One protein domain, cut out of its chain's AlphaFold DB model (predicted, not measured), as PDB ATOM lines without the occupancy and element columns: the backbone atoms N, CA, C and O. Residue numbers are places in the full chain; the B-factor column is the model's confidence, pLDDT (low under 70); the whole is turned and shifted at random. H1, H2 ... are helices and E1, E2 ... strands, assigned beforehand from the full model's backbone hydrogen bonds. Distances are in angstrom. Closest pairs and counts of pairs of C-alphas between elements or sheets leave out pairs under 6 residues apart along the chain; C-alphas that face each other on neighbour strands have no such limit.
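Overview. This is residues 14 to 114 of the 122 residues of the protein "Cilia- and flagella-associated protein 300" of Pogonomyrmex barbatus (red harvester ant) (UniProt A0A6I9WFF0). A three-stranded sheet, E3, E5 and E6, has helix H2 over it, and H3 folds back beside H2 as a helical hairpin. The strand hairpin E1 and E2 reaches beyond one end of the sheet, its residues 60 to 65 sticking out, while a loop holding E4 reaches beyond the other. The printed part has 101 residues, with three named helices followed by six named strands; the class is mixed, and the main sheet, order E3, E5, E6, is antiparallel. The whole is loose, with a radius of gyration of the C-alphas of 15.8 A, and flat, spanning 47 by 44 by 23 A.

Arrangement. Inner strand E5, residues 96 to 102, is antiparallel to edge strands E3, residues 70 to 74, and E6, residues 107 to 113. N 73 and O 99 are 2.9 A apart and N 98 and O 111 2.8 A, within hydrogen-bond range. E5 and E6 form a hairpin. H2, residues 19 to 29, is on this sheet, over E5 and E6, at a height over the sheet of 10.4 A. H2 touches H3, residues 41 to 54, at a steep tilt of 43 degrees, opposite ways; their closest C-alphas, Phe 24 and Thr 47, are 5.4 A apart. H3 only grazes the sheet, with Leu 54. H1, residues 14 to 17, is close to H2 but not clearly touching, with C-alphas of Arg 16 and Arg 22 closest at 6.8 A. E1, residues 57 to 59, and E2, residues 66 to 68, form an antiparallel hairpin, with N 58 and O 67 2.8 A apart. E2 runs on into E3 at 29 degrees. E4, residues 84 to 86, pairs with no named strand. In H2 and H3 every O i to N i+4 pair is within hydrogen-bond range; H1 is too short for one.

Along the chain. H1 begins at C-alpha 14, (-10.393, 6.214, 19.029), and E6 ends at C-alpha 113, (-9.668, -8.106, 33.613). H3 is 20.1 A long, E6 20.0 A, E5 19.7 A, H2 15.3 A and E3 13.0 A.

Size, cuts and confidence. The C-alphas farthest apart, Ile 62 and Lys 81, are 50.0 A apart. The printed part has no cut; the link from H2 to H3 is long. Residue 34 is under 70 in pLDDT.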
ATOM      1  N   GLU A  14     -10.915   5.362  17.957       94.50
ATOM      2  CA  GLU A  14     -10.393   6.214  19.029       94.50
ATOM      3  C   GLU A  14     -11.351   6.256  20.227       94.50
ATOM      4  O   GLU A  14     -10.925   6.004  21.353       94.50
ATOM      5  N   GLU A  15     -12.651   6.455  19.990       95.50
ATOM      6  CA  GLU A  15     -13.675   6.425  21.046       95.50
ATOM      7  C   GLU A  15     -13.768   5.049  21.717       95.50
ATOM      8  O   GLU A  15     -13.916   4.952  22.936       95.50
ATOM      9  N   ARG A  16     -13.641   3.959  20.946       92.94
ATOM     10  CA  ARG A  16     -13.629   2.598  21.510       92.94
ATOM     11  C   ARG A  16     -12.384   2.310  22.355       92.94
ATOM     12  O   ARG A  16     -12.447   1.447  23.234       92.94
ATOM     13  N   ASN A  17     -11.286   3.019  22.104       93.00
ATOM     14  CA  ASN A  17     -10.040   2.910  22.861       93.00
ATOM     15  C   ASN A  17     -10.030   3.789  24.122       93.00
ATOM     16  O   ASN A  17      -9.149   3.631  24.969       93.00
ATOM     17  N   GLU A  18     -11.014   4.673  24.310       95.25
ATOM     18  CA  GLU A  18     -11.134   5.442  25.546       95.25
ATOM     19  C   GLU A  18     -11.363   4.532  26.759       95.25
ATOM     20  O   GLU A  18     -12.171   3.601  26.737       95.25
ATOM     21  N   PHE A  19     -10.714   4.856  27.879       95.81
ATOM     22  CA  PHE A  19     -10.786   4.053  29.103       95.81
ATOM     23  C   PHE A  19     -12.226   3.787  29.579       95.81
ATOM     24  O   PHE A  19     -12.551   2.676  29.996       95.81
ATOM     25  N   VAL A  20     -13.117   4.780  29.474       96.62
ATOM     26  CA  VAL A  20     -14.530   4.622  29.854       96.62
ATOM     27  C   VAL A  20     -15.251   3.600  28.970       96.62
ATOM     28  O   VAL A  20     -16.028   2.787  29.477       96.62
ATOM     29  N   PHE A  21     -14.952   3.587  27.668       95.44
ATOM     30  CA  PHE A  21     -15.505   2.613  26.736       95.44
ATOM     31  C   PHE A  21     -14.957   1.219  27.026       95.44
ATOM     32  O   PHE A  21     -15.706   0.244  27.012       95.44
ATOM     33  N   ARG A  22     -13.667   1.115  27.359       94.25
ATOM     34  CA  ARG A  22     -13.032  -0.154  27.736       94.25
ATOM     35  C   ARG A  22     -13.673  -0.739  28.998       94.25
ATOM     36  O   ARG A  22     -14.008  -1.923  28.985       94.25
ATOM     37  N   ILE A  23     -13.964   0.076  30.023       95.19
ATOM     38  CA  ILE A  23     -14.750  -0.342  31.208       95.19
ATOM     39  C   ILE A  23     -16.104  -0.920  30.798       95.19
ATOM     40  O   ILE A  23     -16.441  -2.043  31.176       95.19
ATOM     41  N   PHE A  24     -16.865  -0.170  30.001       94.19
ATOM     42  CA  PHE A  24     -18.168  -0.613  29.515       94.19
ATOM     43  C   PHE A  24     -18.075  -1.927  28.730       94.19
ATOM     44  O   PHE A  24     -18.851  -2.855  28.958       94.19
ATOM     45  N   GLN A  25     -17.090  -2.032  27.839       91.38
ATOM     46  CA  GLN A  25     -16.862  -3.206  27.012       91.38
ATOM     47  C   GLN A  25     -16.595  -4.454  27.858       91.38
ATOM     48  O   GLN A  25     -17.149  -5.502  27.532       91.38
ATOM     49  N   MET A  26     -15.806  -4.353  28.932       89.75
ATOM     50  CA  MET A  26     -15.580  -5.473  29.855       89.75
ATOM     51  C   MET A  26     -16.874  -5.935  30.523       89.75
ATOM     52  O   MET A  26     -17.155  -7.127  30.542       89.75
ATOM     53  N   LEU A  27     -17.688  -5.000  31.021       90.44
ATOM     54  CA  LEU A  27     -18.941  -5.337  31.701       90.44
ATOM     55  C   LEU A  27     -19.944  -6.015  30.758       90.44
ATOM     56  O   LEU A  27     -20.575  -6.994  31.142       90.44
ATOM     57  N   VAL A  28     -20.067  -5.522  29.521       89.81
ATOM     58  CA  VAL A  28     -21.007  -6.067  28.523       89.81
ATOM     59  C   VAL A  28     -20.552  -7.408  27.961       89.81
ATOM     60  O   VAL A  28     -21.374  -8.287  27.728       89.81
ATOM     61  N   LEU A  29     -19.250  -7.576  27.702       87.69
ATOM     62  CA  LEU A  29     -18.720  -8.886  27.311       87.69
ATOM     63  C   LEU A  29     -18.845  -9.892  28.462       87.69
ATOM     64  O   LEU A  29     -18.986 -11.090  28.213       87.69
ATOM     65  N   GLY A  30     -18.849  -9.384  29.696       82.31
ATOM     66  CA  GLY A  30     -19.038 -10.152  30.909       82.31
ATOM     67  C   GLY A  30     -17.873 -11.101  31.160       82.31
ATOM     68  O   GLY A  30     -16.742 -10.889  30.732       82.31
ATOM     69  N   GLY A  31     -18.171 -12.184  31.866       79.44
ATOM     70  CA  GLY A  31     -17.211 -13.235  32.163       79.44
ATOM     71  C   GLY A  31     -17.924 -14.514  32.576       79.44
ATOM     72  O   GLY A  31     -19.104 -14.715  32.293       79.44
ATOM     73  N   VAL A  32     -17.220 -15.371  33.310       76.44
ATOM     74  CA  VAL A  32     -17.705 -16.707  33.710       76.44
ATOM     75  C   VAL A  32     -18.939 -16.697  34.624       76.44
ATOM     76  O   VAL A  32     -19.539 -17.741  34.848       76.44
ATOM     77  N   LEU A  33     -19.319 -15.533  35.158       73.31
ATOM     78  CA  LEU A  33     -20.429 -15.368  36.102       73.31
ATOM     79  C   LEU A  33     -21.764 -14.985  35.438       73.31
ATOM     80  O   LEU A  33     -22.691 -14.613  36.148       73.31
ATOM     81  N   CYS A  34     -21.872 -15.057  34.104       68.19
ATOM     82  CA  CYS A  34     -23.122 -14.811  33.367       68.19
ATOM     83  C   CYS A  34     -23.788 -13.457  33.693       68.19
ATOM     84  O   CYS A  34     -24.989 -13.391  33.934       68.19
ATOM     85  N   GLN A  35     -23.010 -12.371  33.679       77.19
ATOM     86  CA  GLN A  35     -23.451 -10.999  33.993       77.19
ATOM     87  C   GLN A  35     -24.260 -10.341  32.856       77.19
ATOM     88  O   GLN A  35     -24.054  -9.172  32.531       77.19
ATOM     89  N   PHE A  36     -25.123 -11.108  32.192       83.19
ATOM     90  CA  PHE A  36     -25.958 -10.598  31.113       83.19
ATOM     91  C   PHE A  36     -27.145  -9.802  31.676       83.19
ATOM     92  O   PHE A  36     -27.799 -10.248  32.615       83.19
ATOM     93  N   GLU A  37     -27.429  -8.656  31.062       85.94
ATOM     94  CA  GLU A  37     -28.575  -7.797  31.353       85.94
ATOM     95  C   GLU A  37     -29.337  -7.502  30.054       85.94
ATOM     96  O   GLU A  37     -28.732  -7.173  29.032       85.94
ATOM     97  N   ASP A  38     -30.670  -7.553  30.106       87.44
ATOM     98  CA  ASP A  38     -31.547  -7.276  28.954       87.44
ATOM     99  C   ASP A  38     -31.601  -5.786  28.573       87.44
ATOM    100  O   ASP A  38     -32.062  -5.410  27.494       87.44
ATOM    101  N   VAL A  39     -31.175  -4.910  29.484       91.69
ATOM    102  CA  VAL A  39     -31.230  -3.457  29.324       91.69
ATOM    103  C   VAL A  39     -29.839  -2.849  29.444       91.69
ATOM    104  O   VAL A  39     -29.005  -3.288  30.227       91.69
ATOM    105  N   LEU A  40     -29.593  -1.775  28.694       90.62
ATOM    106  CA  LEU A  40     -28.289  -1.102  28.654       90.62
ATOM    107  C   LEU A  40     -27.970  -0.309  29.939       90.62
ATOM    108  O   LEU A  40     -26.809  -0.144  30.315       90.62
ATOM    109  N   GLN A  41     -28.996   0.213  30.614       95.50
ATOM    110  CA  GLN A  41     -28.830   1.185  31.699       95.50
ATOM    111  C   GLN A  41     -27.988   0.687  32.896       95.50
ATOM    112  O   GLN A  41     -27.178   1.478  33.391       95.50
ATOM    113  N   PRO A  42     -28.112  -0.568  33.374       94.62
ATOM    114  CA  PRO A  42     -27.254  -1.115  34.425       94.62
ATOM    115  C   PRO A  42     -25.766  -1.040  34.074       94.62
ATOM    116  O   PRO A  42     -24.981  -0.534  34.878       94.62
ATOM    117  N   TYR A  43     -25.382  -1.425  32.853       94.31
ATOM    118  CA  TYR A  43     -23.993  -1.342  32.400       94.31
ATOM    119  C   TYR A  43     -23.471   0.092  32.408       94.31
ATOM    120  O   TYR A  43     -22.368   0.342  32.895       94.31
ATOM    121  N   LEU A  44     -24.267   1.055  31.933       96.38
ATOM    122  CA  LEU A  44     -23.879   2.470  31.940       96.38
ATOM    123  C   LEU A  44     -23.724   3.016  33.364       96.38
ATOM    124  O   LEU A  44     -22.781   3.758  33.645       96.38
ATOM    125  N   ASN A  45     -24.621   2.634  34.274       97.31
ATOM    126  CA  ASN A  45     -24.562   3.056  35.670       97.31
ATOM    127  C   ASN A  45     -23.297   2.534  36.360       97.31
ATOM    128  O   ASN A  45     -22.590   3.312  37.005       97.31
ATOM    129  N   VAL A  46     -22.986   1.247  36.187       96.06
ATOM    130  CA  VAL A  46     -21.793   0.620  36.775       96.06
ATOM    131  C   VAL A  46     -20.518   1.170  36.136       96.06
ATOM    132  O   VAL A  46     -19.611   1.567  36.864       96.06
ATOM    133  N   THR A  47     -20.477   1.310  34.806       97.00
ATOM    134  CA  THR A  47     -19.354   1.943  34.084       97.00
ATOM    135  C   THR A  47     -19.056   3.325  34.651       97.00
ATOM    136  O   THR A  47     -17.914   3.642  34.979       97.00
ATOM    137  N   LYS A  48     -20.097   4.149  34.814       97.81
ATOM    138  CA  LYS A  48     -19.975   5.505  35.354       97.81
ATOM    139  C   LYS A  48     -19.487   5.509  36.800       97.81
ATOM    140  O   LYS A  48     -18.724   6.404  37.153       97.81
ATOM    141  N   SER A  49     -19.932   4.559  37.625       98.06
ATOM    142  CA  SER A  49     -19.459   4.430  39.009       98.06
ATOM    143  C   SER A  49     -17.971   4.100  39.039       98.06
ATOM    144  O   SER A  49     -17.197   4.874  39.589       98.06
ATOM    145  N   ILE A  50     -17.562   3.034  38.343       96.69
ATOM    146  CA  ILE A  50     -16.161   2.597  38.273       96.69
ATOM    147  C   ILE A  50     -15.270   3.726  37.749       96.69
ATOM    148  O   ILE A  50     -14.254   4.047  38.357       96.69
ATOM    149  N   TYR A  51     -15.665   4.379  36.653       96.75
ATOM    150  CA  TYR A  51     -14.892   5.480  36.082       96.75
ATOM    151  C   TYR A  51     -14.696   6.627  37.084       96.75
ATOM    152  O   TYR A  51     -13.592   7.148  37.212       96.75
ATOM    153  N   LYS A  52     -15.746   7.008  37.822       95.25
ATOM    154  CA  LYS A  52     -15.675   8.084  38.822       95.25
ATOM    155  C   LYS A  52     -14.852   7.724  40.055       95.25
ATOM    156  O   LYS A  52     -14.270   8.625  40.651       95.25
ATOM    157  N   ASP A  53     -14.815   6.450  40.426       94.81
ATOM    158  CA  ASP A  53     -14.016   5.980  41.559       94.81
ATOM    159  C   ASP A  53     -12.519   5.928  41.208       94.81
ATOM    160  O   ASP A  53     -11.664   6.130  42.069       94.81
ATOM    161  N   LEU A  54     -12.200   5.689  39.933       94.69
ATOM    162  CA  LEU A  54     -10.833   5.513  39.440       94.69
ATOM    163  C   LEU A  54     -10.179   6.803  38.928       94.69
ATOM    164  O   LEU A  54      -8.976   6.999  39.107       94.69
ATOM    165  N   VAL A  55     -10.945   7.674  38.268       93.56
ATOM    166  CA  VAL A  55     -10.420   8.870  37.599       93.56
ATOM    167  C   VAL A  55     -10.592  10.099  38.481       93.56
ATOM    168  O   VAL A  55     -11.701  10.485  38.851       93.56
ATOM    169  N   ARG A  56      -9.476  10.767  38.773       91.62
ATOM    170  CA  ARG A  56      -9.443  11.988  39.578       91.62
ATOM    171  C   ARG A  56      -9.438  13.220  38.686       91.62
ATOM    172  O   ARG A  56      -8.690  13.309  37.713       91.62
ATOM    173  N   VAL A  57     -10.254  14.199  39.064       91.06
ATOM    174  CA  VAL A  57     -10.312  15.517  38.424       91.06
ATOM    175  C   VAL A  57      -9.791  16.584  39.370       91.06
ATOM    176  O   VAL A  57      -9.956  16.489  40.588       91.06
ATOM    177  N   GLN A  58      -9.170  17.611  38.810       88.38
ATOM    178  CA  GLN A  58      -8.640  18.738  39.558       88.38
ATOM    179  C   GLN A  58      -9.096  20.048  38.959       88.38
ATOM    180  O   GLN A  58      -9.322  20.166  37.759       88.38
ATOM    181  N   LYS A  59      -9.236  21.038  39.835       89.19
ATOM    182  CA  LYS A  59      -9.608  22.390  39.455       89.19
ATOM    183  C   LYS A  59      -8.350  23.222  39.268       89.19
ATOM    184  O   LYS A  59      -7.520  23.302  40.172       89.19
ATOM    185  N   GLN A  60      -8.219  23.871  38.119       85.00
ATOM    186  CA  GLN A  60      -7.129  24.798  37.872       85.00
ATOM    187  C   GLN A  60      -7.357  26.095  38.660       85.00
ATOM    188  O   GLN A  60      -8.405  26.729  38.555       85.00
ATOM    189  N   ASN A  61      -6.354  26.513  39.436       81.69
ATOM    190  CA  ASN A  61      -6.470  27.660  40.346       81.69
ATOM    191  C   ASN A  61      -6.717  29.003  39.636       81.69
ATOM    192  O   ASN A  61      -7.233  29.928  40.254       81.69
ATOM    193  N   ILE A  62      -6.331  29.122  38.362       82.88
ATOM    194  CA  ILE A  62      -6.393  30.384  37.612       82.88
ATOM    195  C   ILE A  62      -7.707  30.495  36.833       82.88
ATOM    196  O   ILE A  62      -8.410  31.493  36.959       82.88
ATOM    197  N   THR A  63      -8.055  29.477  36.041       86.25
ATOM    198  CA  THR A  63      -9.231  29.521  35.157       86.25
ATOM    199  C   THR A  63     -10.502  28.976  35.801       86.25
ATOM    200  O   THR A  63     -11.590  29.227  35.299       86.25
ATOM    201  N   ASN A  64     -10.386  28.278  36.939       84.25
ATOM    202  CA  ASN A  64     -11.444  27.473  37.555       84.25
ATOM    203  C   ASN A  64     -11.927  26.272  36.720       84.25
ATOM    204  O   ASN A  64     -12.891  25.623  37.135       84.25
ATOM    205  N   ASP A  65     -11.250  25.939  35.621       89.69
ATOM    206  CA  ASP A  65     -11.599  24.789  34.787       89.69
ATOM    207  C   ASP A  65     -11.218  23.469  35.462       89.69
ATOM    208  O   ASP A  65     -10.263  23.395  36.241       89.69
ATOM    209  N   LEU A  66     -11.973  22.416  35.155       89.69
ATOM    210  CA  LEU A  66     -11.671  21.057  35.591       89.69
ATOM    211  C   LEU A  66     -10.842  20.343  34.527       89.69
ATOM    212  O   LEU A  66     -11.191  20.367  33.350       89.69
ATOM    213  N   PHE A  67      -9.790  19.655  34.952       89.31
ATOM    214  CA  PHE A  67      -9.008  18.762  34.103       89.31
ATOM    215  C   PHE A  67      -8.845  17.396  34.773       89.31
ATOM    216  O   PHE A  67      -8.936  17.266  35.997       89.31
ATOM    217  N   VAL A  68      -8.629  16.364  33.963       91.25
ATOM    218  CA  VAL A  68      -8.345  15.010  34.448       91.25
ATOM    219  C   VAL A  68      -6.886  14.951  34.897       91.25
ATOM    220  O   VAL A  68      -5.997  15.256  34.109       91.25
ATOM    221  N   ASN A  69      -6.641  14.571  36.155       91.81
ATOM    222  CA  ASN A  69      -5.283  14.436  36.699       91.81
ATOM    223  C   ASN A  69      -4.714  13.020  36.552       91.81
ATOM    224  O   ASN A  69      -3.510  12.815  36.657       91.81
ATOM    225  N   THR A  70      -5.584  12.032  36.360       93.88
ATOM    226  CA  THR A  70      -5.180  10.633  36.231       93.88
ATOM    227  C   THR A  70      -4.668  10.352  34.825       93.88
ATOM    228  O   THR A  70      -5.399  10.520  33.850       93.88
ATOM    229  N   ILE A  71      -3.437   9.858  34.724       95.00
ATOM    230  CA  ILE A  71      -2.892   9.296  33.485       95.00
ATOM    231  C   ILE A  71      -3.287   7.822  33.436       95.00
ATOM    232  O   ILE A  71      -3.035   7.086  34.387       95.00
ATOM    233  N   VAL A  72      -3.894   7.392  32.332       96.31
ATOM    234  CA  VAL A  72      -4.299   5.999  32.120       96.31
ATOM    235  C   VAL A  72      -3.425   5.389  31.032       96.31
ATOM    236  O   VAL A  72      -3.355   5.921  29.928       96.31
ATOM    237  N   LEU A  73      -2.765   4.276  31.347       96.50
ATOM    238  CA  LEU A  73      -1.903   3.536  30.427       96.50
ATOM    239  C   LEU A  73      -2.417   2.108  30.290       96.50
ATOM    240  O   LEU A  73      -2.482   1.392  31.286       96.50
ATOM    241  N   GLU A  74      -2.746   1.681  29.074       96.00
ATOM    242  CA  GLU A  74      -2.919   0.257  28.771       96.00
ATOM    243  C   GLU A  74      -1.539  -0.401  28.712       96.00
ATOM    244  O   GLU A  74      -0.629   0.116  28.058       96.00
ATOM    245  N   VAL A  75      -1.351  -1.509  29.432       96.31
ATOM    246  CA  VAL A  75      -0.039  -2.150  29.570       96.31
ATOM    247  C   VAL A  75      -0.086  -3.638  29.263       96.31
ATOM    248  O   VAL A  75      -1.004  -4.348  29.661       96.31
ATOM    249  N   VAL A  76       0.978  -4.108  28.610       95.81
ATOM    250  CA  VAL A  76       1.284  -5.530  28.437       95.81
ATOM    251  C   VAL A  76       2.729  -5.761  28.865       95.81
ATOM    252  O   VAL A  76       3.669  -5.248  28.255       95.81
ATOM    253  N   ALA A  77       2.915  -6.529  29.932       94.94
ATOM    254  CA  ALA A  77       4.210  -7.019  30.366       94.94
ATOM    255  C   ALA A  77       4.527  -8.329  29.641       94.94
ATOM    256  O   ALA A  77       3.694  -9.235  29.577       94.94
ATOM    257  N   LYS A  78       5.755  -8.434  29.131       95.19
ATOM    258  CA  LYS A  78       6.258  -9.620  28.437       95.19
ATOM    259  C   LYS A  78       7.323 -10.326  29.268       95.19
ATOM    260  O   LYS A  78       8.097  -9.674  29.970       95.19
ATOM    261  N   ASP A  79       7.357 -11.651  29.195       94.31
ATOM    262  CA  ASP A  79       8.386 -12.460  29.844       94.31
ATOM    263  C   ASP A  79       9.728 -12.416  29.081       94.31
ATOM    264  O   ASP A  79       9.867 -11.794  28.026       94.31
ATOM    265  N   SER A  80      10.736 -13.125  29.600       96.31
ATOM    266  CA  SER A  80      12.059 -13.236  28.958       96.31
ATOM    267  C   SER A  80      12.046 -13.842  27.543       96.31
ATOM    268  O   SER A  80      13.034 -13.716  26.820       96.31
ATOM    269  N   LYS A  81      10.950 -14.495  27.139       95.19
ATOM    270  CA  LYS A  81      10.747 -15.100  25.816       95.19
ATOM    271  C   LYS A  81       9.877 -14.222  24.905       95.19
ATOM    272  O   LYS A  81       9.619 -14.619  23.771       95.19
ATOM    273  N   GLY A  82       9.437 -13.051  25.374       93.62
ATOM    274  CA  GLY A  82       8.570 -12.124  24.642       93.62
ATOM    275  C   GLY A  82       7.080 -12.485  24.671       93.62
ATOM    276  O   GLY A  82       6.294 -11.853  23.961       93.62
ATOM    277  N   GLN A  83       6.688 -13.483  25.467       92.50
ATOM    278  CA  GLN A  83       5.295 -13.904  25.611       92.50
ATOM    279  C   GLN A  83       4.563 -12.989  26.587       92.50
ATOM    280  O   GLN A  83       5.166 -12.489  27.537       92.50
ATOM    281  N   ASP A  84       3.268 -12.777  26.362       93.88
ATOM    282  CA  ASP A  84       2.441 -11.959  27.247       93.88
ATOM    283  C   ASP A  84       2.338 -12.612  28.623       93.88
ATOM    284  O   ASP A  84       1.719 -13.663  28.798       93.88
ATOM    285  N   TYR A  85       2.964 -11.968  29.601       91.69
ATOM    286  CA  TYR A  85       2.945 -12.383  30.995       91.69
ATOM    287  C   TYR A  85       1.753 -11.769  31.729       91.69
ATOM    288  O   TYR A  85       1.098 -12.439  32.525       91.69
ATOM    289  N   PHE A  86       1.462 -10.492  31.461       91.12
ATOM    290  CA  PHE A  86       0.397  -9.762  32.137       91.12
ATOM    291  C   PHE A  86      -0.135  -8.592  31.284       91.12
ATOM    292  O   PHE A  86       0.659  -7.716  30.947       91.12
ATOM    293  N   PRO A  87      -1.442  -8.523  30.978       92.62
ATOM    294  CA  PRO A  87      -2.397  -9.619  31.115       92.62
ATOM    295  C   PRO A  87      -1.972 -10.780  30.201       92.62
ATOM    296  O   PRO A  87      -1.301 -10.573  29.191       92.62
ATOM    297  N   SER A  88      -2.313 -12.012  30.566       91.19
ATOM    298  CA  SER A  88      -1.962 -13.166  29.732       91.19
ATOM    299  C   SER A  88      -2.875 -13.226  28.507       91.19
ATOM    300  O   SER A  88      -4.074 -12.968  28.626       91.19
ATOM    301  N   ASN A  89      -2.325 -13.599  27.344       90.69
ATOM    302  CA  ASN A  89      -3.061 -13.662  26.074       90.69
ATOM    303  C   ASN A  89      -3.767 -12.328  25.751       90.69
ATOM    304  O   ASN A  89      -5.002 -12.280  25.725       90.69
ATOM    305  N   SER A  90      -2.992 -11.250  25.564       90.62
ATOM    306  CA  SER A  90      -3.536  -9.895  25.355       90.62
ATOM    307  C   SER A  90      -4.270  -9.719  24.016       90.62
ATOM    308  O   SER A  90      -5.052  -8.786  23.866       90.62
ATOM    309  N   ASP A  91      -4.122 -10.669  23.084       89.69
ATOM    310  CA  ASP A  91      -4.919 -10.744  21.849       89.69
ATOM    311  C   ASP A  91      -6.417 -10.962  22.132       89.69
ATOM    312  O   ASP A  91      -7.286 -10.600  21.332       89.69
ATOM    313  N   ASN A  92      -6.763 -11.553  23.282       89.12
ATOM    314  CA  ASN A  92      -8.151 -11.612  23.711       89.12
ATOM    315  C   ASN A  92      -8.577 -10.235  24.230       89.12
ATOM    316  O   ASN A  92      -8.110  -9.785  25.267       89.12
ATOM    317  N   ARG A  93      -9.563  -9.620  23.568       86.88
ATOM    318  CA  ARG A  93     -10.133  -8.305  23.921       86.88
ATOM    319  C   ARG A  93     -10.615  -8.149  25.370       86.88
ATOM    320  O   ARG A  93     -10.826  -7.026  25.813       86.88
ATOM    321  N   GLN A  94     -10.873  -9.251  26.075       87.31
ATOM    322  CA  GLN A  94     -11.247  -9.232  27.489       87.31
ATOM    323  C   GLN A  94     -10.026  -9.219  28.421       87.31
ATOM    324  O   GLN A  94     -10.173  -8.899  29.593       87.31
ATOM    325  N   ASN A  95      -8.836  -9.567  27.943       91.56
ATOM    326  CA  ASN A  95      -7.612  -9.615  28.734       91.56
ATOM    327  C   ASN A  95      -6.893  -8.275  28.644       91.56
ATOM    328  O   ASN A  95      -6.107  -8.045  27.729       91.56
ATOM    329  N   ILE A  96      -7.180  -7.387  29.590       93.00
ATOM    330  CA  ILE A  96      -6.676  -6.015  29.567       93.00
ATOM    331  C   ILE A  96      -6.176  -5.602  30.945       93.00
ATOM    332  O   ILE A  96      -6.721  -6.013  31.973       93.00
ATOM    333  N   ALA A  97      -5.140  -4.770  30.962       95.50
ATOM    334  CA  ALA A  97      -4.614  -4.176  32.178       95.50
ATOM    335  C   ALA A  97      -4.341  -2.692  31.957       95.50
ATOM    336  O   ALA A  97      -3.673  -2.301  31.000       95.50
ATOM    337  N   PHE A  98      -4.829  -1.878  32.885       97.12
ATOM    338  CA  PHE A  98      -4.580  -0.449  32.934       97.12
ATOM    339  C   PHE A  98      -3.810  -0.082  34.196       97.12
ATOM    340  O   PHE A  98      -4.141  -0.538  35.295       97.12
ATOM    341  N   LEU A  99      -2.823   0.797  34.040       96.94
ATOM    342  CA  LEU A  99      -2.210   1.540  35.133       96.94
ATOM    343  C   LEU A  99      -2.794   2.947  35.154       96.94
ATOM    344  O   LEU A  99      -2.698   3.683  34.173       96.94
ATOM    345  N   LEU A 100      -3.388   3.309  36.282       96.75
ATOM    346  CA  LEU A 100      -3.901   4.638  36.554       96.75
ATOM    347  C   LEU A 100      -2.947   5.326  37.519       96.75
ATOM    348  O   LEU A 100      -2.820   4.913  38.672       96.75
ATOM    349  N   ILE A 101      -2.267   6.356  37.036       95.62
ATOM    350  CA  ILE A 101      -1.240   7.084  37.775       95.62
ATOM    351  C   ILE A 101      -1.808   8.447  38.149       95.62
ATOM    352  O   ILE A 101      -2.229   9.209  37.277       95.62
ATOM    353  N   ASP A 102      -1.814   8.760  39.440       92.12
ATOM    354  CA  ASP A 102      -2.140  10.093  39.938       92.12
ATOM    355  C   ASP A 102      -0.854  10.799  40.384       92.12
ATOM    356  O   ASP A 102      -0.262  10.457  41.408       92.12
ATOM    357  N   ASP A 103      -0.437  11.805  39.614       80.94
ATOM    358  CA  ASP A 103       0.808  12.544  39.853       80.94
ATOM    359  C   ASP A 103       0.815  13.272  41.210       80.94
ATOM    360  O   ASP A 103       1.850  13.392  41.869       80.94
ATOM    361  N   ASN A 104      -0.357  13.692  41.697       84.81
ATOM    362  CA  ASN A 104      -0.432  14.479  42.924       84.81
ATOM    363  C   ASN A 104      -0.354  13.613  44.177       84.81
ATOM    364  O   ASN A 104       0.338  13.968  45.132       84.81
ATOM    365  N   SER A 105      -1.069  12.488  44.192       87.50
ATOM    366  CA  SER A 105      -1.036  11.557  45.326       87.50
ATOM    367  C   SER A 105       0.144  10.588  45.266       87.50
ATOM    368  O   SER A 105       0.487   9.993  46.287       87.50
ATOM    369  N   ARG A 106       0.797  10.459  44.099       87.44
ATOM    370  CA  ARG A 106       1.814   9.434  43.805       87.44
ATOM    371  C   ARG A 106       1.285   8.012  44.002       87.44
ATOM    372  O   ARG A 106       2.043   7.097  44.322       87.44
ATOM    373  N   GLU A 107      -0.019   7.837  43.823       92.81
ATOM    374  CA  GLU A 107      -0.693   6.548  43.885       92.81
ATOM    375  C   GLU A 107      -0.784   5.946  42.480       92.81
ATOM    376  O   GLU A 107      -0.995   6.650  41.487       92.81
ATOM    377  N   ILE A 108      -0.638   4.622  42.408       95.00
ATOM    378  CA  ILE A 108      -0.862   3.849  41.190       95.00
ATOM    379  C   ILE A 108      -1.958   2.837  41.487       95.00
ATOM    380  O   ILE A 108      -1.813   1.997  42.376       95.00
ATOM    381  N   ILE A 109      -3.046   2.907  40.729       95.75
ATOM    382  CA  ILE A 109      -4.119   1.917  40.763       95.75
ATOM    383  C   ILE A 109      -3.965   1.032  39.533       95.75
ATOM    384  O   ILE A 109      -3.782   1.520  38.422       95.75
ATOM    385  N   THR A 110      -4.036  -0.281  39.731       95.38
ATOM    386  CA  THR A 110      -4.062  -1.238  38.620       95.38
ATOM    387  C   THR A 110      -5.493  -1.722  38.430       95.38
ATOM    388  O   THR A 110      -6.112  -2.196  39.382       95.38
ATOM    389  N   PHE A 111      -6.021  -1.600  37.215       95.31
ATOM    390  CA  PHE A 111      -7.353  -2.076  36.846       95.31
ATOM    391  C   PHE A 111      -7.223  -3.181  35.797       95.31
ATOM    392  O   PHE A 111      -6.619  -2.961  34.750       95.31
ATOM    393  N   ILE A 112      -7.743  -4.377  36.083       92.81
ATOM    394  CA  ILE A 112      -7.423  -5.591  35.319       92.81
ATOM    395  C   ILE A 112      -8.685  -6.400  35.073       92.81
ATOM    396  O   ILE A 112      -9.512  -6.559  35.974       92.81
ATOM    397  N   HIS A 113      -8.767  -6.999  33.891       90.62
ATOM    398  CA  HIS A 113      -9.668  -8.106  33.613       90.62
ATOM    399  C   HIS A 113      -8.909  -9.227  32.891       90.62
ATOM    400  O   HIS A 113      -8.105  -8.968  31.999       90.62
ATOM    401  N   GLN A 114      -9.148 -10.475  33.303       89.38
ATOM    402  CA  GLN A 114      -8.543 -11.677  32.725       89.38
ATOM    403  C   GLN A 114      -9.636 -12.728  32.532       89.38
ATOM    404  O   GLN A 114     -10.128 -13.335  33.486       89.38
TER     405      GLN A 114